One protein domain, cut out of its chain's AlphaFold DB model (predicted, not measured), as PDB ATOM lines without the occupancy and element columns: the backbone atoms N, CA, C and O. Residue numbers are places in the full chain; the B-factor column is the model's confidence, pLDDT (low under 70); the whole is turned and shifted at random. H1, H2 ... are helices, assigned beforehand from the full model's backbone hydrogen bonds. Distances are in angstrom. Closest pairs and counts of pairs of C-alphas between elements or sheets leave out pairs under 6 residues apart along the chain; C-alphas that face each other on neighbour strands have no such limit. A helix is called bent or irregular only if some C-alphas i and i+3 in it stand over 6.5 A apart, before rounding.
ATOM      1  N   LEU A  62     142.511  81.884 131.189       96.62
ATOM      2  CA  LEU A  62     143.858  82.431 130.981       96.62
ATOM      3  C   LEU A  62     143.983  83.411 129.798       96.62
ATOM      4  O   LEU A  62     144.754  84.361 129.931       96.62
ATOM      5  N   PRO A  63     143.268  83.259 128.659       97.56
ATOM      6  CA  PRO A  63     143.311  84.264 127.596       97.56
ATOM      7  C   PRO A  63     142.809  85.644 128.040       97.56
ATOM      8  O   PRO A  63     143.400  86.645 127.642       97.56
ATOM      9  N   VAL A  64     141.787  85.698 128.905       98.38
ATOM     10  CA  VAL A  64     141.257  86.948 129.479       98.38
ATOM     11  C   VAL A  64     142.264  87.534 130.465       98.38
ATOM     12  O   VAL A  64     142.551  88.730 130.424       98.38
ATOM     13  N   THR A  65     142.862  86.685 131.306       98.00
ATOM     14  CA  THR A  65     143.935  87.084 132.231       98.00
ATOM     15  C   THR A  65     145.127  87.673 131.479       98.00
ATOM     16  O   THR A  65     145.641  88.724 131.858       98.00
ATOM     17  N   LEU A  66     145.539  87.054 130.370       98.12
ATOM     18  CA  LEU A  66     146.604  87.582 129.523       98.12
ATOM     19  C   LEU A  66     146.218  88.937 128.916       98.12
ATOM     20  O   LEU A  66     147.035  89.857 128.937       98.12
ATOM     21  N   SER A  67     144.984  89.097 128.429       98.62
ATOM     22  CA  SER A  67     144.495  90.390 127.937       98.62
ATOM     23  C   SER A  67     144.559  91.474 129.005       98.62
ATOM     24  O   SER A  67     145.024  92.573 128.718       98.62
ATOM     25  N   MET A  68     144.158  91.163 130.240       98.62
ATOM     26  CA  MET A  68     144.253  92.074 131.384       98.62
ATOM     27  C   MET A  68     145.703  92.476 131.670       98.62
ATOM     28  O   MET A  68     145.998  93.660 131.835       98.62
ATOM     29  N   ILE A  69     146.626  91.513 131.682       98.31
ATOM     30  CA  ILE A  69     148.045  91.781 131.941       98.31
ATOM     31  C   ILE A  69     148.639  92.660 130.833       98.31
ATOM     32  O   ILE A  69     149.290  93.661 131.128       98.31
ATOM     33  N   VAL A  70     148.380  92.344 129.559       98.44
ATOM     34  CA  VAL A  70     148.859  93.144 128.416       98.44
ATOM     35  C   VAL A  70     148.242  94.547 128.426       98.44
ATOM     36  O   VAL A  70     148.960  95.529 128.245       98.44
ATOM     37  N   ALA A  71     146.944  94.665 128.710       98.56
ATOM     38  CA  ALA A  71     146.248  95.943 128.858       98.56
ATOM     39  C   ALA A  71     146.855  96.829 129.957       98.56
ATOM     40  O   ALA A  71     146.879  98.052 129.810       98.56
ATOM     41  N   GLY A  72     147.366  96.215 131.028       98.38
ATOM     42  CA  GLY A  72     148.069  96.886 132.119       98.38
ATOM     43  C   GLY A  72     149.540  97.216 131.849       98.38
ATOM     44  O   GLY A  72     150.171  97.804 132.718       98.38
ATOM     45  N   GLY A  73     150.096  96.875 130.682       97.69
ATOM     46  CA  GLY A  73     151.499  97.147 130.331       97.69
ATOM     47  C   GLY A  73     152.380  95.903 130.164       97.69
ATOM     48  O   GLY A  73     153.569  96.031 129.891       97.69
ATOM     49  N   GLY A  74     151.809  94.702 130.282       96.00
ATOM     50  CA  GLY A  74     152.515  93.433 130.100       96.00
ATOM     51  C   GLY A  74     153.142  92.880 131.387       96.00
ATOM     52  O   GLY A  74     153.191  93.565 132.406       96.00
ATOM     53  N   PRO A  75     153.633  91.628 131.367       93.31
ATOM     54  CA  PRO A  75     154.032  90.899 132.577       93.31
ATOM     55  C   PRO A  75     155.217  91.522 133.332       93.31
ATOM     56  O   PRO A  75     155.273  91.425 134.550       93.31
ATOM     57  N   ALA A  76     156.142  92.192 132.635       92.62
ATOM     58  CA  ALA A  76     157.304  92.838 133.258       92.62
ATOM     59  C   ALA A  76     157.017  94.254 133.794       92.62
ATOM     60  O   ALA A  76     157.765  94.765 134.626       92.62
ATOM     61  N   HIS A  77     155.954  94.902 133.309       95.25
ATOM     62  CA  HIS A  77     155.676  96.324 133.554       95.25
ATOM     63  C   HIS A  77     154.211  96.585 133.913       95.25
ATOM     64  O   HIS A  77     153.704  97.685 133.692       95.25
ATOM     65  N   PHE A  78     153.521  95.574 134.446       98.31
ATOM     66  CA  PHE A  78     152.111  95.695 134.781       98.31
ATOM     67  C   PHE A  78     151.883  96.853 135.757       98.31
ATOM     68  O   PHE A  78     152.553  96.981 136.784       98.31
ATOM     69  N   ASN A  79     150.901  97.687 135.431       98.44
ATOM     70  CA  ASN A  79     150.458  98.803 136.238       98.44
ATOM     71  C   ASN A  79     148.926  98.852 136.265       98.44
ATOM     72  O   ASN A  79     148.259  99.028 135.243       98.44
ATOM     73  N   SER A  80     148.365  98.744 137.463       97.38
ATOM     74  CA  SER A  80     146.928  98.731 137.723       97.38
ATOM     75  C   SER A  80     146.230 100.007 137.255       97.38
ATOM     76  O   SER A  80     145.138  99.931 136.703       97.38
ATOM     77  N   LEU A  81     146.864 101.179 137.374       96.06
ATOM     78  CA  LEU A  81     146.294 102.429 136.863       96.06
ATOM     79  C   LEU A  81     146.274 102.459 135.328       96.06
ATOM     80  O   LEU A  81     145.321 102.971 134.744       96.06
ATOM     81  N   THR A  82     147.286 101.898 134.661       98.38
ATOM     82  CA  THR A  82     147.276 101.707 133.201       98.38
ATOM     83  C   THR A  82     146.138 100.783 132.777       98.38
ATOM     84  O   THR A  82     145.425 101.102 131.825       98.38
ATOM     85  N   LEU A  83     145.903  99.692 133.515       98.50
ATOM     86  CA  LEU A  83     144.757  98.816 133.276       98.50
ATOM     87  C   LEU A  83     143.431  99.569 133.464       98.50
ATOM     88  O   LEU A  83     142.603  99.552 132.561       98.50
ATOM     89  N   VAL A  84     143.239 100.283 134.578       97.00
ATOM     90  CA  VAL A  84     142.015 101.075 134.820       97.00
ATOM     91  C   VAL A  84     141.791 102.087 133.692       97.00
ATOM     92  O   VAL A  84     140.685 102.178 133.159       97.00
ATOM     93  N   LYS A  85     142.852 102.779 133.253       97.44
ATOM     94  CA  LYS A  85     142.810 103.684 132.096       97.44
ATOM     95  C   LYS A  85     142.366 102.982 130.820       97.44
ATOM     96  O   LYS A  85     141.591 103.548 130.050       97.44
ATOM     97  N   ARG A  86     142.845 101.757 130.586       97.94
ATOM     98  CA  ARG A  86     142.443 100.957 129.429       97.94
ATOM     99  C   ARG A  86     140.966 100.593 129.493       97.94
ATOM    100  O   ARG A  86     140.274 100.786 128.500       97.94
ATOM    101  N   LEU A  87     140.502 100.084 130.634       97.88
ATOM    102  CA  LEU A  87     139.137  99.583 130.806       97.88
ATOM    103  C   LEU A  87     138.096 100.702 130.734       97.88
ATOM    104  O   LEU A  87     137.090 100.543 130.052       97.88
ATOM    105  N   ALA A  88     138.342 101.836 131.395       96.44
ATOM    106  CA  ALA A  88     137.394 102.949 131.455       96.44
ATOM    107  C   ALA A  88     137.553 103.956 130.296       96.44
ATOM    108  O   ALA A  88     136.640 104.740 130.007       96.44
ATOM    109  N   GLY A  89     138.713 103.985 129.631       95.56
ATOM    110  CA  GLY A  89     139.016 104.930 128.557       95.56
ATOM    111  C   GLY A  89     138.814 106.384 128.995       95.56
ATOM    112  O   GLY A  89     139.285 106.806 130.053       95.56
ATOM    113  N   ALA A  90     138.048 107.154 128.217       93.94
ATOM    114  CA  ALA A  90     137.716 108.548 128.534       93.94
ATOM    115  C   ALA A  90     137.001 108.733 129.891       93.94
ATOM    116  O   ALA A  90     137.004 109.831 130.442       93.94
ATOM    117  N   LYS A  91     136.412 107.671 130.457       93.81
ATOM    118  CA  LYS A  91     135.673 107.716 131.728       93.81
ATOM    119  C   LYS A  91     136.549 107.503 132.961       93.81
ATOM    120  O   LYS A  91     136.057 107.617 134.077       93.81
ATOM    121  N   THR A  92     137.849 107.266 132.780       94.44
ATOM    122  CA  THR A  92     138.795 107.006 133.878       94.44
ATOM    123  C   THR A  92     138.737 108.055 134.988       94.44
ATOM    124  O   THR A  92     138.760 107.706 136.163       94.44
ATOM    125  N   GLY A  93     138.670 109.344 134.637       92.44
ATOM    126  CA  GLY A  93     138.631 110.414 135.639       92.44
ATOM    127  C   GLY A  93     137.388 110.338 136.530       92.44
ATOM    128  O   GLY A  93     137.497 110.475 137.746       92.44
ATOM    129  N   ALA A  94     136.225 110.065 135.929       93.12
ATOM    130  CA  ALA A  94     134.968 109.902 136.653       93.12
ATOM    131  C   ALA A  94     134.983 108.645 137.536       93.12
ATOM    132  O   ALA A  94     134.559 108.706 138.686       93.12
ATOM    133  N   GLU A  95     135.537 107.545 137.024       94.75
ATOM    134  CA  GLU A  95     135.687 106.290 137.765       94.75
ATOM    135  C   GLU A  95     136.550 106.472 139.020       94.75
ATOM    136  O   GLU A  95     136.117 106.207 140.140       94.75
ATOM    137  N   VAL A  96     137.756 107.026 138.867       94.81
ATOM    138  CA  VAL A  96     138.661 107.267 140.001       94.81
ATOM    139  C   VAL A  96     138.031 108.226 141.016       94.81
ATOM    140  O   VAL A  96     138.185 108.034 142.223       94.81
ATOM    141  N   ALA A  97     137.291 109.241 140.559       94.69
ATOM    142  CA  ALA A  97     136.564 110.143 141.446       94.69
ATOM    143  C   ALA A  97     135.435 109.430 142.216       94.69
ATOM    144  O   ALA A  97     135.289 109.668 143.417       94.69
ATOM    145  N   SER A  98     134.680 108.539 141.561       95.56
ATOM    146  CA  SER A  98     133.642 107.702 142.188       95.56
ATOM    147  C   SER A  98     134.231 106.834 143.302       95.56
ATOM    148  O   SER A  98     133.800 106.914 144.458       95.56
ATOM    149  N   LEU A  99     135.300 106.093 142.992       97.12
ATOM    150  CA  LEU A  99     135.984 105.229 143.953       97.12
ATOM    151  C   LEU A  99     136.561 106.032 145.126       97.12
ATOM    152  O   LEU A  99     136.378 105.654 146.284       97.12
ATOM    153  N   ASN A 100     137.193 107.180 144.856       97.62
ATOM    154  CA  ASN A 100     137.724 108.056 145.903       97.62
ATOM    155  C   ASN A 100     136.622 108.632 146.794       97.62
ATOM    156  O   ASN A 100     136.821 108.748 148.000       97.62
ATOM    157  N   LYS A 101     135.459 108.972 146.235       97.56
ATOM    158  CA  LYS A 101     134.311 109.442 147.018       97.56
ATOM    159  C   LYS A 101     133.766 108.342 147.930       97.56
ATOM    160  O   LYS A 101     133.379 108.637 149.056       97.56
ATOM    161  N   LYS A 102     133.729 107.093 147.454       97.94
ATOM    162  CA  LYS A 102     133.166 105.960 148.202       97.94
ATOM    163  C   LYS A 102     134.113 105.405 149.267       97.94
ATOM    164  O   LYS A 102     133.671 105.113 150.372       97.94
ATOM    165  N   PHE A 103     135.395 105.252 148.940       97.69
ATOM    166  CA  PHE A 103     136.370 104.562 149.794       97.69
ATOM    167  C   PHE A 103     137.454 105.483 150.368       97.69
ATOM    168  O   PHE A 103     138.155 105.104 151.303       97.69
ATOM    169  N   GLY A 104     137.606 106.697 149.838       98.19
ATOM    170  CA  GLY A 104     138.709 107.592 150.174       98.19
ATOM    171  C   GLY A 104     139.994 107.274 149.400       98.19
ATOM    172  O   GLY A 104     140.294 106.126 149.069       98.19
ATOM    173  N   ALA A 105     140.793 108.314 149.146       96.69
ATOM    174  CA  ALA A 105     142.000 108.222 148.319       96.69
ATOM    175  C   ALA A 105     143.053 107.239 148.855       96.69
ATOM    176  O   ALA A 105     143.734 106.578 148.072       96.69
ATOM    177  N   ALA A 106     143.168 107.104 150.180       96.56
ATOM    178  CA  ALA A 106     144.101 106.163 150.793       96.56
ATOM    179  C   ALA A 106     143.765 104.705 150.433       96.56
ATOM    180  O   ALA A 106     144.648 103.963 150.010       96.56
ATOM    181  N   LYS A 107     142.485 104.311 150.521       97.56
ATOM    182  CA  LYS A 107     142.040 102.949 150.184       97.56
ATOM    183  C   LYS A 107     142.180 102.654 148.694       97.56
ATOM    184  O   LYS A 107     142.670 101.592 148.327       97.56
ATOM    185  N   VAL A 108     141.833 103.613 147.833       97.69
ATOM    186  CA  VAL A 108     142.029 103.475 146.379       97.69
ATOM    187  C   VAL A 108     143.518 103.352 146.031       97.69
ATOM    188  O   VAL A 108     143.897 102.524 145.203       97.69
ATOM    189  N   GLY A 109     144.387 104.111 146.706       96.75
ATOM    190  CA  GLY A 109     145.839 103.977 146.575       96.75
ATOM    191  C   GLY A 109     146.348 102.594 146.994       96.75
ATOM    192  O   GLY A 109     147.141 101.985 146.269       96.75
ATOM    193  N   THR A 110     145.856 102.062 148.118       96.94
ATOM    194  CA  THR A 110     146.152 100.691 148.565       96.94
ATOM    195  C   THR A 110     145.693  99.662 147.538       96.94
ATOM    196  O   THR A 110     146.495  98.812 147.161       96.94
ATOM    197  N   PHE A 111     144.470  99.776 147.014       98.12
ATOM    198  CA  PHE A 111     143.960  98.895 145.958       98.12
ATOM    199  C   PHE A 111     144.904  98.844 144.749       98.12
ATOM    200  O   PHE A 111     145.303  97.759 144.330       98.12
ATOM    201  N   LEU A 112     145.329  99.998 144.221       97.88
ATOM    202  CA  LEU A 112     146.227 100.042 143.060       97.88
ATOM    203  C   LEU A 112     147.576  99.367 143.351       97.88
ATOM    204  O   LEU A 112     148.110  98.653 142.497       97.88
ATOM    205  N   LYS A 113     148.116  99.570 144.559       98.31
ATOM    206  CA  LYS A 113     149.378  98.965 145.004       98.31
ATOM    207  C   LYS A 113     149.255  97.450 145.181       98.31
ATOM    208  O   LYS A 113     150.121  96.720 144.699       98.31
ATOM    209  N   VAL A 114     148.197  96.984 145.846       98.62
ATOM    210  CA  VAL A 114     147.937  95.557 146.072       98.62
ATOM    211  C   VAL A 114     147.664  94.854 144.747       98.62
ATOM    212  O   VAL A 114     148.230  93.795 144.515       98.62
ATOM    213  N   PHE A 115     146.924  95.463 143.819       98.62
ATOM    214  CA  PHE A 115     146.662  94.843 142.519       98.62
ATOM    215  C   PHE A 115     147.947  94.655 141.686       98.62
ATOM    216  O   PHE A 115     148.128  93.620 141.046       98.62
ATOM    217  N   ASN A 116     148.900  95.596 141.747       98.62
ATOM    218  CA  ASN A 116     150.218  95.395 141.127       98.62
ATOM    219  C   ASN A 116     150.944  94.180 141.719       98.62
ATOM    220  O   ASN A 116     151.542  93.396 140.985       98.62
ATOM    221  N   PHE A 117     150.879  94.020 143.043       98.62
ATOM    222  CA  PHE A 117     151.456  92.863 143.719       98.62
ATOM    223  C   PHE A 117     150.748  91.560 143.334       98.62
ATOM    224  O   PHE A 117     151.438  90.618 142.972       98.62
ATOM    225  N   VAL A 118     149.411  91.527 143.338       98.44
ATOM    226  CA  VAL A 118     148.596  90.360 142.953       98.44
ATOM    227  C   VAL A 118     149.028  89.808 141.601       98.44
ATOM    228  O   VAL A 118     149.237  88.609 141.464       98.44
ATOM    229  N   VAL A 119     149.191  90.677 140.598       98.44
ATOM    230  CA  VAL A 119     149.598  90.237 139.258       98.44
ATOM    231  C   VAL A 119     151.031  89.710 139.250       98.44
ATOM    232  O   VAL A 119     151.283  88.654 138.673       98.44
ATOM    233  N   ALA A 120     151.964  90.411 139.897       98.31
ATOM    234  CA  ALA A 120     153.358  89.978 139.964       98.31
ATOM    235  C   ALA A 120     153.511  88.630 140.690       98.31
ATOM    236  O   ALA A 120     154.240  87.752 140.230       98.31
ATOM    237  N   ASP A 121     152.800  88.458 141.799       98.56
ATOM    238  CA  ASP A 121     152.849  87.258 142.624       98.56
ATOM    239  C   ASP A 121     152.158  86.069 141.943       98.56
ATOM    240  O   ASP A 121     152.738  84.989 141.830       98.56
ATOM    241  N   ALA A 122     150.990  86.288 141.331       97.94
ATOM    242  CA  ALA A 122     150.346  85.278 140.500       97.94
ATOM    243  C   ALA A 122     151.252  84.815 139.347       97.94
ATOM    244  O   ALA A 122     151.370  83.613 139.114       97.94
ATOM    245  N   LEU A 123     151.924  85.744 138.649       96.88
ATOM    246  CA  LEU A 123     152.874  85.429 137.573       96.88
ATOM    247  C   LEU A 123     154.079  84.615 138.066       96.88
ATOM    248  O   LEU A 123     154.537  83.701 137.372       96.88
ATOM    249  N   LYS A 124     154.572  84.905 139.273       97.69
ATOM    250  CA  LYS A 124     155.610  84.103 139.923       97.69
ATOM    251  C   LYS A 124     155.109  82.678 140.188       97.69
ATOM    252  O   LYS A 124     155.738  81.724 139.731       97.69
ATOM    253  N   ILE A 125     153.948  82.526 140.825       97.56
ATOM    254  CA  ILE A 125     153.388  81.216 141.195       97.56
ATOM    255  C   ILE A 125     153.099  80.349 139.961       97.56
ATOM    256  O   ILE A 125     153.417  79.161 139.957       97.56
ATOM    257  N   VAL A 126     152.507  80.908 138.897       95.00
ATOM    258  CA  VAL A 126     152.232  80.142 137.662       95.00
ATOM    259  C   VAL A 126     153.519  79.692 136.972       95.00
ATOM    260  O   VAL A 126     153.549  78.595 136.416       95.00
ATOM    261  N   THR A 127     154.585  80.498 137.051       94.88
ATOM    262  CA  THR A 127     155.912  80.144 136.528       94.88
ATOM    263  C   THR A 127     156.514  78.987 137.322       94.88
ATOM    264  O   THR A 127     156.924  77.991 136.731       94.88
ATOM    265  N   GLU A 128     156.498  79.075 138.654       96.62
ATOM    266  CA  GLU A 128     156.992  78.022 139.556       96.62
ATOM    267  C   GLU A 128     156.202  76.712 139.418       96.62
ATOM    268  O   GLU A 128     156.762  75.625 139.520       96.62
ATOM    269  N   LYS A 129     154.896  76.802 139.147       95.25
ATOM    270  CA  LYS A 129     154.017  75.643 138.923       95.25
ATOM    271  C   LYS A 129     154.015  75.138 137.477       95.25
ATOM    272  O   LYS A 129     153.260  74.215 137.180       95.25
ATOM    273  N   HIS A 130     154.809  75.730 136.585       94.25
ATOM    274  CA  HIS A 130     154.863  75.379 135.161       94.25
ATOM    275  C   HIS A 130     153.490  75.387 134.461       94.25
ATOM    276  O   HIS A 130     153.223  74.584 133.566       94.25
ATOM    277  N   VAL A 131     152.599  76.303 134.856       91.81
ATOM    278  CA  VAL A 131     151.296  76.463 134.201       91.81
ATOM    279  C   VAL A 131     151.518  77.075 132.821       91.81
ATOM    280  O   VAL A 131     152.082  78.162 132.688       91.81
ATOM    281  N   ALA A 132     151.056  76.386 131.778       89.56
ATOM    282  CA  ALA A 132     151.161  76.879 130.413       89.56
ATOM    283  C   ALA A 132     150.310  78.145 130.230       89.56
ATOM    284  O   ALA A 132     149.080  78.099 130.284       89.56
ATOM    285  N   LEU A 133     150.971  79.276 129.983       87.25
ATOM    286  CA  LEU A 133     150.294  80.522 129.651       87.25
ATOM    287  C   LEU A 133     149.906  80.536 128.164       87.25
ATOM    288  O   LEU A 133     150.677  80.074 127.315       87.25
ATOM    289  N   PRO A 134     148.723  81.067 127.814       92.94
ATOM    290  CA  PRO A 134     148.332  81.222 126.423       92.94
ATOM    291  C   PRO A 134     149.284  82.185 125.707       92.94
ATOM    292  O   PRO A 134     149.864  83.080 126.314       92.94
ATOM    293  N   LYS A 135     149.424  82.020 124.390       93.31
ATOM    294  CA  LYS A 135     150.223  82.933 123.552       93.31
ATOM    295  C   LYS A 135     149.408  84.102 123.006       93.31
ATOM    296  O   LYS A 135     149.976  85.119 122.625       93.31
ATOM    297  N   VAL A 136     148.089  83.933 122.929       95.38
ATOM    298  CA  VAL A 136     147.182  84.887 122.291       95.38
ATOM    299  C   VAL A 136     146.208  85.419 123.342       95.38
ATOM    300  O   VAL A 136     145.470  84.620 123.925       95.38
ATOM    301  N   PRO A 137     146.201  86.738 123.611       97.44
ATOM    302  CA  PRO A 137     145.203  87.350 124.479       97.44
ATOM    303  C   PRO A 137     143.823  87.310 123.813       97.44
ATOM    304  O   PRO A 137     143.706  87.510 122.602       97.44
ATOM    305  N   SER A 138     142.775  87.082 124.600       97.25
ATOM    306  CA  SER A 138     141.390  87.215 124.140       97.25
ATOM    307  C   SER A 138     140.490  87.635 125.304       97.25
ATOM    308  O   SER A 138     140.461  86.923 126.310       97.25
ATOM    309  N   PRO A 139     139.752  88.760 125.201       98.06
ATOM    310  CA  PRO A 139     139.568  89.631 124.024       98.06
ATOM    311  C   PRO A 139     140.803  90.491 123.691       98.06
ATOM    312  O   PRO A 139     141.808  90.436 124.396       98.06
ATOM    313  N   ASN A 140     140.760  91.296 122.621       98.12
ATOM    314  CA  ASN A 140     141.866  92.198 122.272       98.12
ATOM    315  C   ASN A 140     142.194  93.126 123.466       98.12
ATOM    316  O   ASN A 140     141.314  93.869 123.898       98.12
ATOM    317  N   PRO A 141     143.440  93.148 123.978       97.88
ATOM    318  CA  PRO A 141     143.812  93.955 125.145       97.88
ATOM    319  C   PRO A 141     143.684  95.466 124.909       97.88
ATOM    320  O   PRO A 141     143.666  96.244 125.862       97.88
ATOM    321  N   ASN A 142     143.603  95.901 123.649       97.44
ATOM    322  CA  ASN A 142     143.375  97.301 123.316       97.44
ATOM    323  C   ASN A 142     141.897  97.706 123.339       97.44
ATOM    324  O   ASN A 142     141.616  98.901 123.436       97.44
ATOM    325  N   ASP A 143     140.977  96.742 123.286       97.62
ATOM    326  CA  ASP A 143     139.542  96.980 123.394       97.62
ATOM    327  C   ASP A 143     139.127  96.949 124.869       97.62
ATOM    328  O   ASP A 143     138.758  95.915 125.431       97.62
ATOM    329  N   GLY A 144     139.223  98.115 125.509       97.12
ATOM    330  CA  GLY A 144     138.899  98.279 126.923       97.12
ATOM    331  C   GLY A 144     137.475  97.857 127.278       97.12
ATOM    332  O   GLY A 144     137.266  97.254 128.328       97.12
ATOM    333  N   LYS A 145     136.509  98.105 126.384       97.12
ATOM    334  CA  LYS A 145     135.105  97.748 126.604       97.12
ATOM    335  C   LYS A 145     134.917  96.234 126.530       97.12
ATOM    336  O   LYS A 145     134.313  95.663 127.436       97.12
ATOM    337  N   ALA A 146     135.449  95.575 125.501       98.12
ATOM    338  CA  ALA A 146     135.364  94.118 125.396       98.12
ATOM    339  C   ALA A 146     136.085  93.423 126.560       98.12
ATOM    340  O   ALA A 146     135.564  92.460 127.121       98.12
ATOM    341  N   LEU A 147     137.253  93.935 126.966       98.69
ATOM    342  CA  LEU A 147     137.992  93.403 128.108       98.69
ATOM    343  C   LEU A 147     137.247  93.604 129.433       98.69
ATOM    344  O   LEU A 147     137.150  92.657 130.209       98.69
ATOM    345  N   ALA A 148     136.669  94.783 129.677       98.44
ATOM    346  CA  ALA A 148     135.839  95.023 130.858       98.44
ATOM    347  C   ALA A 148     134.631  94.072 130.900       98.44
ATOM    348  O   ALA A 148     134.329  93.514 131.953       98.44
ATOM    349  N   GLY A 149     133.995  93.823 129.751       98.31
ATOM    350  CA  GLY A 149     132.909  92.850 129.622       98.31
ATOM    351  C   GLY A 149     133.360  91.422 129.934       98.31
ATOM    352  O   GLY A 149     132.710  90.724 130.710       98.31
ATOM    353  N   ALA A 150     134.510  90.992 129.407       98.62
ATOM    354  CA  ALA A 150     135.062  89.665 129.687       98.62
ATOM    355  C   ALA A 150     135.418  89.474 131.173       98.62
ATOM    356  O   ALA A 150     135.131  88.421 131.743       98.62
ATOM    357  N   LEU A 151     135.989  90.498 131.817       98.69
ATOM    358  CA  LEU A 151     136.258  90.497 133.258       98.69
ATOM    359  C   LEU A 151     134.954  90.469 134.070       98.69
ATOM    360  O   LEU A 151     134.845  89.727 135.041       98.69
ATOM    361  N   TRP A 152     133.932  91.219 133.655       98.31
ATOM    362  CA  TRP A 152     132.618  91.191 134.298       98.31
ATOM    363  C   TRP A 152     131.985  89.797 134.225       98.31
ATOM    364  O   TRP A 152     131.611  89.229 135.251       98.31
ATOM    365  N   ALA A 153     131.957  89.197 133.033       97.94
ATOM    366  CA  ALA A 153     131.450  87.845 132.818       97.94
ATOM    367  C   ALA A 153     132.207  86.802 133.661       97.94
ATOM    368  O   ALA A 153     131.599  85.890 134.226       97.94
ATOM    369  N   ALA A 154     133.528  86.960 133.800       98.06
ATOM    370  CA  ALA A 154     134.354  86.084 134.624       98.06
ATOM    371  C   ALA A 154     134.021  86.165 136.126       98.06
ATOM    372  O   ALA A 154     134.246  85.192 136.839       98.06
ATOM    373  N   GLY A 155     133.416  87.247 136.619       97.31
ATOM    374  CA  GLY A 155     132.940  87.325 138.005       97.31
ATOM    375  C   GLY A 155     131.552  86.737 138.245       97.31
ATOM    376  O   GLY A 155     131.114  86.642 139.389       97.31
ATOM    377  N   GLN A 156     130.823  86.318 137.209       96.31
ATOM    378  CA  GLN A 156     129.441  85.891 137.405       96.31
ATOM    379  C   GLN A 156     129.318  84.508 138.046       96.31
ATOM    380  O   GLN A 156     129.937  83.525 137.629       96.31
ATOM    381  N   THR A 157     128.412  84.410 139.012       95.25
ATOM    382  CA  THR A 157     127.994  83.141 139.631       95.25
ATOM    383  C   THR A 157     126.780  82.522 138.940       95.25
ATOM    384  O   THR A 157     126.469  81.362 139.179       95.25
ATOM    385  N   GLY A 158     126.073  83.290 138.102       92.56
ATOM    386  CA  GLY A 158     124.717  82.984 137.619       92.56
ATOM    387  C   GLY A 158     123.615  83.599 138.489       92.56
ATOM    388  O   GLY A 158     122.499  83.795 138.020       92.56
ATOM    389  N   ARG A 159     123.948  83.990 139.727       91.19
ATOM    390  CA  ARG A 159     123.053  84.688 140.670       91.19
ATOM    391  C   ARG A 159     123.438  86.148 140.901       91.19
ATOM    392  O   ARG A 159     122.687  86.890 141.520       91.19
ATOM    393  N   GLY A 160     124.602  86.551 140.401       92.81
ATOM    394  CA  GLY A 160     125.164  87.886 140.549       92.81
ATOM    395  C   GLY A 160     126.679  87.870 140.372       92.81
ATOM    396  O   GLY A 160     127.281  86.799 140.220       92.81
ATOM    397  N   PHE A 161     127.272  89.059 140.390       95.81
ATOM    398  CA  PHE A 161     128.718  89.230 140.356       95.81
ATOM    399  C   PHE A 161     129.340  88.848 141.703       95.81
ATOM    400  O   PHE A 161     128.797  89.162 142.762       95.81
ATOM    401  N   ASN A 162     130.483  88.173 141.655       96.69
ATOM    402  CA  ASN A 162     131.302  87.838 142.805       96.69
ATOM    403  C   ASN A 162     132.785  87.982 142.427       96.69
ATOM    404  O   ASN A 162     133.284  87.291 141.537       96.69
ATOM    405  N   VAL A 163     133.496  88.870 143.122       97.69
ATOM    406  CA  VAL A 163     134.914  89.146 142.855       97.69
ATOM    407  C   VAL A 163     135.820  87.942 143.131       97.69
ATOM    408  O   VAL A 163     136.775  87.722 142.401       97.69
ATOM    409  N   GLU A 164     135.496  87.102 144.107       97.19
ATOM    410  CA  GLU A 164     136.294  85.916 144.448       97.19
ATOM    411  C   GLU A 164     136.228  84.895 143.306       97.19
ATOM    412  O   GLU A 164     137.228  84.294 142.926       97.19
ATOM    413  N   VAL A 165     135.061  84.793 142.662       97.94
ATOM    414  CA  VAL A 165     134.867  83.980 141.457       97.94
ATOM    415  C   VAL A 165     135.620  84.555 140.254       97.94
ATOM    416  O   VAL A 165     136.164  83.784 139.464       97.94
ATOM    417  N   LEU A 166     135.698  85.885 140.114       98.38
ATOM    418  CA  LEU A 166     136.562  86.524 139.111       98.38
ATOM    419  C   LEU A 166     138.031  86.130 139.330       98.38
ATOM    420  O   LEU A 166     138.708  85.745 138.378       98.38
ATOM    421  N   LEU A 167     138.511  86.196 140.572       98.25
ATOM    422  CA  LEU A 167     139.900  85.894 140.922       98.25
ATOM    423  C   LEU A 167     140.225  84.402 140.753       98.25
ATOM    424  O   LEU A 167     141.231  84.060 140.128       98.25
ATOM    425  N   ASP A 168     139.326  83.513 141.179       98.06
ATOM    426  CA  ASP A 168     139.410  82.078 140.901       98.06
ATOM    427  C   ASP A 168     139.464  81.806 139.390       98.06
ATOM    428  O   ASP A 168     140.266  80.996 138.927       98.06
ATOM    429  N   ARG A 169     138.645  82.491 138.580       97.50
ATOM    430  CA  ARG A 169     138.684  82.339 137.116       97.50
ATOM    431  C   ARG A 169     139.933  82.929 136.485       97.50
ATOM    432  O   ARG A 169     140.325  82.457 135.421       97.50
ATOM    433  N   ALA A 170     140.576  83.911 137.103       97.81
ATOM    434  CA  ALA A 170     141.786  84.501 136.550       97.81
ATOM    435  C   ALA A 170     142.976  83.527 136.602       97.81
ATOM    436  O   ALA A 170     143.755  83.467 135.646       97.81
ATOM    437  N   VAL A 171     143.119  82.764 137.697       97.00
ATOM    438  CA  VAL A 171     144.342  81.981 137.980       97.00
ATOM    439  C   VAL A 171     144.118  80.572 138.543       97.00
ATOM    440  O   VAL A 171     145.095  79.859 138.749       97.00
ATOM    441  N   SER A 172     142.875  80.123 138.720       97.12
ATOM    442  CA  SER A 172     142.416  78.953 139.497       97.12
ATOM    443  C   SER A 172     142.344  79.194 141.006       97.12
ATOM    444  O   SER A 172     143.159  79.926 141.570       97.12
ATOM    445  N   HIS A 173     141.402  78.516 141.667       96.31
ATOM    446  CA  HIS A 173     141.170  78.661 143.104       96.31
ATOM    447  C   HIS A 173     142.412  78.415 143.982       96.31
ATOM    448  O   HIS A 173     142.701  79.245 144.842       96.31
ATOM    449  N   PRO A 174     143.230  77.363 143.765       96.62
ATOM    450  CA  PRO A 174     144.419  77.154 144.592       96.62
ATOM    451  C   PRO A 174     145.460  78.275 144.481       96.62
ATOM    452  O   PRO A 174     146.107  78.602 145.474       96.62
ATOM    453  N   ILE A 175     145.639  78.859 143.288       97.94
ATOM    454  CA  ILE A 175     146.576  79.977 143.096       97.94
ATOM    455  C   ILE A 175     145.988  81.251 143.691       97.94
ATOM    456  O   ILE A 175     146.695  81.954 144.404       97.94
ATOM    457  N   HIS A 176     144.698  81.510 143.473       97.81
ATOM    458  CA  HIS A 176     144.004  82.642 144.077       97.81
ATOM    459  C   HIS A 176     144.155  82.635 145.608       97.81
ATOM    460  O   HIS A 176     144.650  83.607 146.173       97.81
ATOM    461  N   VAL A 177     143.844  81.516 146.272       96.81
ATOM    462  CA  VAL A 177     143.990  81.374 147.731       96.81
ATOM    463  C   VAL A 177     145.425  81.625 148.197       96.81
ATOM    464  O   VAL A 177     145.622  82.220 149.257       96.81
ATOM    465  N   GLN A 178     146.427  81.172 147.438       98.31
ATOM    466  CA  GLN A 178     147.828  81.426 147.776       98.31
ATOM    467  C   GLN A 178     148.150  82.923 147.710       98.31
ATOM    468  O   GLN A 178     148.653  83.465 148.688       98.31
ATOM    469  N   VAL A 179     147.749  83.607 146.635       98.38
ATOM    470  CA  VAL A 179     147.961  85.056 146.501       98.38
ATOM    471  C   VAL A 179     147.294  85.821 147.650       98.38
ATOM    472  O   VAL A 179     147.891  86.754 148.176       98.38
ATOM    473  N   MET A 180     146.097  85.424 148.109       97.81
ATOM    474  CA  MET A 180     145.441  86.096 149.248       97.81
ATOM    475  C   MET A 180     146.255  85.963 150.539       97.81
ATOM    476  O   MET A 180     146.426  86.934 151.275       97.81
ATOM    477  N   LYS A 181     146.844  84.786 150.791       98.25
ATOM    478  CA  LYS A 181     147.763  84.591 151.926       98.25
ATOM    479  C   LYS A 181     149.015  85.459 151.798       98.25
ATOM    480  O   LYS A 181     149.502  85.981 152.799       98.25
ATOM    481  N   ASP A 182     149.520  85.637 150.584       98.69
ATOM    482  CA  ASP A 182     150.710  86.447 150.336       98.69
ATOM    483  C   ASP A 182     150.412  87.956 150.457       98.69
ATOM    484  O   ASP A 182     151.260  88.718 150.935       98.69
ATOM    485  N   ILE A 183     149.185  88.397 150.139       98.38
ATOM    486  CA  ILE A 183     148.701  89.749 150.477       98.38
ATOM    487  C   ILE A 183     148.649  89.919 151.993       98.38
ATOM    488  O   ILE A 183     149.194  90.902 152.498       98.38
ATOM    489  N   ASP A 184     148.038  88.981 152.723       98.12
ATOM    490  CA  ASP A 184     147.932  89.049 154.185       98.12
ATOM    491  C   ASP A 184     149.301  89.190 154.843       98.12
ATOM    492  O   ASP A 184     149.502  90.057 155.693       98.12
ATOM    493  N   ALA A 185     150.257  88.367 154.414       98.50
ATOM    494  CA  ALA A 185     151.609  88.375 154.950       98.50
ATOM    495  C   ALA A 185     152.342  89.699 154.677       98.50
ATOM    496  O   ALA A 185     153.148  90.139 155.496       98.50
ATOM    497  N   LYS A 186     152.079  90.343 153.534       98.44
ATOM    498  CA  LYS A 186     152.824  91.527 153.083       98.44
ATOM    499  C   LYS A 186     152.171  92.862 153.437       98.44
ATOM    500  O   LYS A 186     152.876  93.840 153.686       98.44
ATOM    501  N   PHE A 187     150.847  92.926 153.396       97.81
ATOM    502  CA  PHE A 187     150.062  94.155 153.531       97.81
ATOM    503  C   PHE A 187     149.009  94.082 154.642       97.81
ATOM    504  O   PHE A 187     148.500  95.126 155.051       97.81
ATOM    505  N   GLY A 188     148.707  92.884 155.146       97.81
ATOM    506  CA  GLY A 188     147.689  92.646 156.163       97.81
ATOM    507  C   GLY A 188     146.276  92.478 155.597       97.81
ATOM    508  O   GLY A 188     145.935  92.997 154.534       97.81
ATOM    509  N   ILE A 189     145.427  91.809 156.380       96.75
ATOM    510  CA  ILE A 189     144.034  91.460 156.038       96.75
ATOM    511  C   ILE A 189     143.195  92.693 155.659       96.75
ATOM    512  O   ILE A 189     142.312  92.619 154.811       96.75
ATOM    513  N   ALA A 190     143.464  93.854 156.263       96.06
ATOM    514  CA  ALA A 190     142.737  95.080 155.938       96.06
ATOM    515  C   ALA A 190     142.990  95.549 154.492       96.06
ATOM    516  O   ALA A 190     142.065  96.010 153.826       96.06
ATOM    517  N   ALA A 191     144.223  95.412 153.993       97.44
ATOM    518  CA  ALA A 191     144.561  95.767 152.617       97.44
ATOM    519  C   ALA A 191     143.965  94.771 151.609       97.44
ATOM    520  O   ALA A 191     143.565  95.171 150.517       97.44
ATOM    521  N   ASP A 192     143.874  93.501 152.000       97.25
ATOM    522  CA  ASP A 192     143.197  92.443 151.252       97.25
ATOM    523  C   ASP A 192     141.687  92.730 151.109       97.25
ATOM    524  O   ASP A 192     141.140  92.776 150.004       97.25
ATOM    525  N   ALA A 193     141.020  93.069 152.216       95.94
ATOM    526  CA  ALA A 193     139.614  93.471 152.206       95.94
ATOM    527  C   ALA A 193     139.367  94.728 151.346       95.94
ATOM    528  O   ALA A 193     138.405  94.777 150.575       95.94
ATOM    529  N   ASP A 194     140.247  95.733 151.437       96.50
ATOM    530  CA  ASP A 194     140.157  96.946 150.615       96.50
ATOM    531  C   ASP A 194     140.347  96.641 149.123       96.50
ATOM    532  O   ASP A 194     139.626  97.192 148.286       96.50
ATOM    533  N   TYR A 195     141.270  95.736 148.781       98.12
ATOM    534  CA  TYR A 195     141.465  95.270 147.410       98.12
ATOM    535  C   TYR A 195     140.176  94.669 146.834       98.12
ATOM    536  O   TYR A 195     139.728  95.098 145.766       98.12
ATOM    537  N   HIS A 196     139.529  93.762 147.567       98.12
ATOM    538  CA  HIS A 196     138.276  93.132 147.141       98.12
ATOM    539  C   HIS A 196     137.118  94.122 147.028       98.12
ATOM    540  O   HIS A 196     136.374  94.094 146.043       98.12
ATOM    541  N   ALA A 197     136.962  95.014 148.009       97.50
ATOM    542  CA  ALA A 197     135.871  95.983 148.030       97.50
ATOM    543  C   ALA A 197     135.962  96.972 146.857       97.50
ATOM    544  O   ALA A 197     134.967  97.213 146.166       97.50
ATOM    545  N   VAL A 198     137.158  97.511 146.601       98.31
ATOM    546  CA  VAL A 198     137.382  98.466 145.507       98.31
ATOM    547  C   VAL A 198     137.279  97.769 144.150       98.31
ATOM    548  O   VAL A 198     136.621  98.304 143.259       98.31
ATOM    549  N   LEU A 199     137.846  96.564 143.992       98.44
ATOM    550  CA  LEU A 199     137.731  95.797 142.746       98.44
ATOM    551  C   LEU A 199     136.273  95.454 142.423       98.44
ATOM    552  O   LEU A 199     135.838  95.623 141.285       98.44
ATOM    553  N   THR A 200     135.508  95.020 143.428       97.94
ATOM    554  CA  THR A 200     134.075  94.736 143.278       97.94
ATOM    555  C   THR A 200     133.338  95.966 142.767       97.94
ATOM    556  O   THR A 200     132.615  95.882 141.775       97.94
ATOM    557  N   GLN A 201     133.549  97.122 143.404       98.19
ATOM    558  CA  GLN A 201     132.883  98.351 142.986       98.19
ATOM    559  C   GLN A 201     133.275  98.765 141.569       98.19
ATOM    560  O   GLN A 201     132.385  99.058 140.779       98.19
ATOM    561  N   ALA A 202     134.566  98.743 141.234       98.06
ATOM    562  CA  ALA A 202     135.036  99.142 139.909       98.06
ATOM    563  C   ALA A 202     134.418  98.277 138.797       98.06
ATOM    564  O   ALA A 202     134.031  98.775 137.741       98.06
ATOM    565  N   MET A 203     134.259  96.971 139.039       98.38
ATOM    566  CA  MET A 203     133.595  96.078 138.086       98.38
ATOM    567  C   MET A 203     132.102  96.391 137.935       98.38
ATOM    568  O   MET A 203     131.595  96.390 136.812       98.38
ATOM    569  N   HIS A 204     131.407  96.706 139.032       97.88
ATOM    570  CA  HIS A 204     130.018  97.166 138.985       97.88
ATOM    571  C   HIS A 204     129.866  98.508 138.256       97.88
ATOM    572  O   HIS A 204     128.949  98.647 137.445       97.88
ATOM    573  N   ASP A 205     130.761  99.465 138.501       97.44
ATOM    574  CA  ASP A 205     130.729 100.787 137.868       97.44
ATOM    575  C   ASP A 205     130.953 100.658 136.353       97.44
ATOM    576  O   ASP A 205     130.160 101.178 135.563       97.44
ATOM    577  N   LEU A 206     131.940  99.861 135.922       96.56
ATOM    578  CA  LEU A 206     132.164  99.553 134.505       96.56
ATOM    579  C   LEU A 206     130.953  98.859 133.862       96.56
ATOM    580  O   LEU A 206     130.564  99.216 132.747       96.56
ATOM    581  N   ALA A 207     130.338  97.895 134.550       97.06
ATOM    582  CA  ALA A 207     129.159  97.198 134.044       97.06
ATOM    583  C   ALA A 207     127.949  98.119 133.890       97.06
ATOM    584  O   ALA A 207     127.252  98.040 132.877       97.06
ATOM    585  N   ALA A 208     127.727  99.027 134.840       95.88
ATOM    586  CA  ALA A 208     126.672 100.029 134.751       95.88
ATOM    587  C   ALA A 208     126.924 101.004 133.593       95.88
ATOM    588  O   ALA A 208     126.025 101.274 132.802       95.88
ATOM    589  N   VAL A 209     128.162 101.482 133.461       93.38
ATOM    590  CA  VAL A 209     128.585 102.453 132.443       93.38
ATOM    591  C   VAL A 209     128.520 101.899 131.019       93.38
ATOM    592  O   VAL A 209     128.231 102.643 130.081       93.38
ATOM    593  N   TYR A 210     128.833 100.618 130.832       95.06
ATOM    594  CA  TYR A 210     128.787  99.960 129.524       95.06
ATOM    595  C   TYR A 210     127.511  99.143 129.291       95.06
ATOM    596  O   TYR A 210     127.368  98.550 128.218       95.06
ATOM    597  N   HIS A 211     126.591  99.134 130.259       95.62
ATOM    598  CA  HIS A 211     125.336  98.384 130.228       95.62
ATOM    599  C   HIS A 211     125.550  96.894 129.928       95.62
ATOM    600  O   HIS A 211     124.931  96.335 129.019       95.62
TER     601      HIS A 211
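This is residues 62 to 211 of the 221 residues of an uncharacterized protein of Candidatus Eremiobacteraeota bacterium (UniProt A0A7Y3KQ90). Two long helices, H3 and H7, meet in their first halves as a V, with the shorter H1, H4 and H5 toward its open side. H6 packs on both, and of the bent H2 one arm lies beside H7 and the other packs across H3. The 150 printed residues hold seven named helices, H1 to H7 in order, and no named strand: all helix, mostly crossed in packing. The whole is compact, radius of gyration of the C-alphas 14.3 A, and spans 40 by 34 by 34 A.

Begin at H3, residues 105 to 128; its residues 107 to 115 touch H7, residues 189 to 210, about perpendicular at 82 degrees, closest at C-alphas 111 and 195, 4.6 A. H6, residues 173 to 187, touches H3 at a steep 51 degrees, closest at C-alphas 118 and 179, 6.4 A. H2, residues 80 to 103, one helix by its hydrogen bonds, is bent: C-alphas 87 and 90 are 9.4 A apart. Arm H2a, residues 80 to 87, touches H3, closest at C-alphas 80 and 112, 5.5 A. Arm H2b, residues 90 to 103, is irregular, C-alphas 90 and 93 being 7.4 A apart; it touches the hub H7, closest at C-alphas 99 and 198, 7.1 A. H4, residues 144 to 154, and H5, residues 163 to 171, touch, closest at C-alphas 154 and 166, 5.0 A. H1, residues 62 to 71, touches H4, closest at C-alphas 64 and 150, 6.8 A. Each O i to N i+4 pair is within hydrogen-bond range except in H2b, 9 of 10.

Find C-alpha 105 at (142.000, 108.222, 148.319); H3 runs 34.8 A. H7 runs 31.7 A to C-alpha 210 at (128.787, 99.960, 129.524).

The printed part has no cut; the link from H3 to H4 is long. No printed residue is under pLDDT 70.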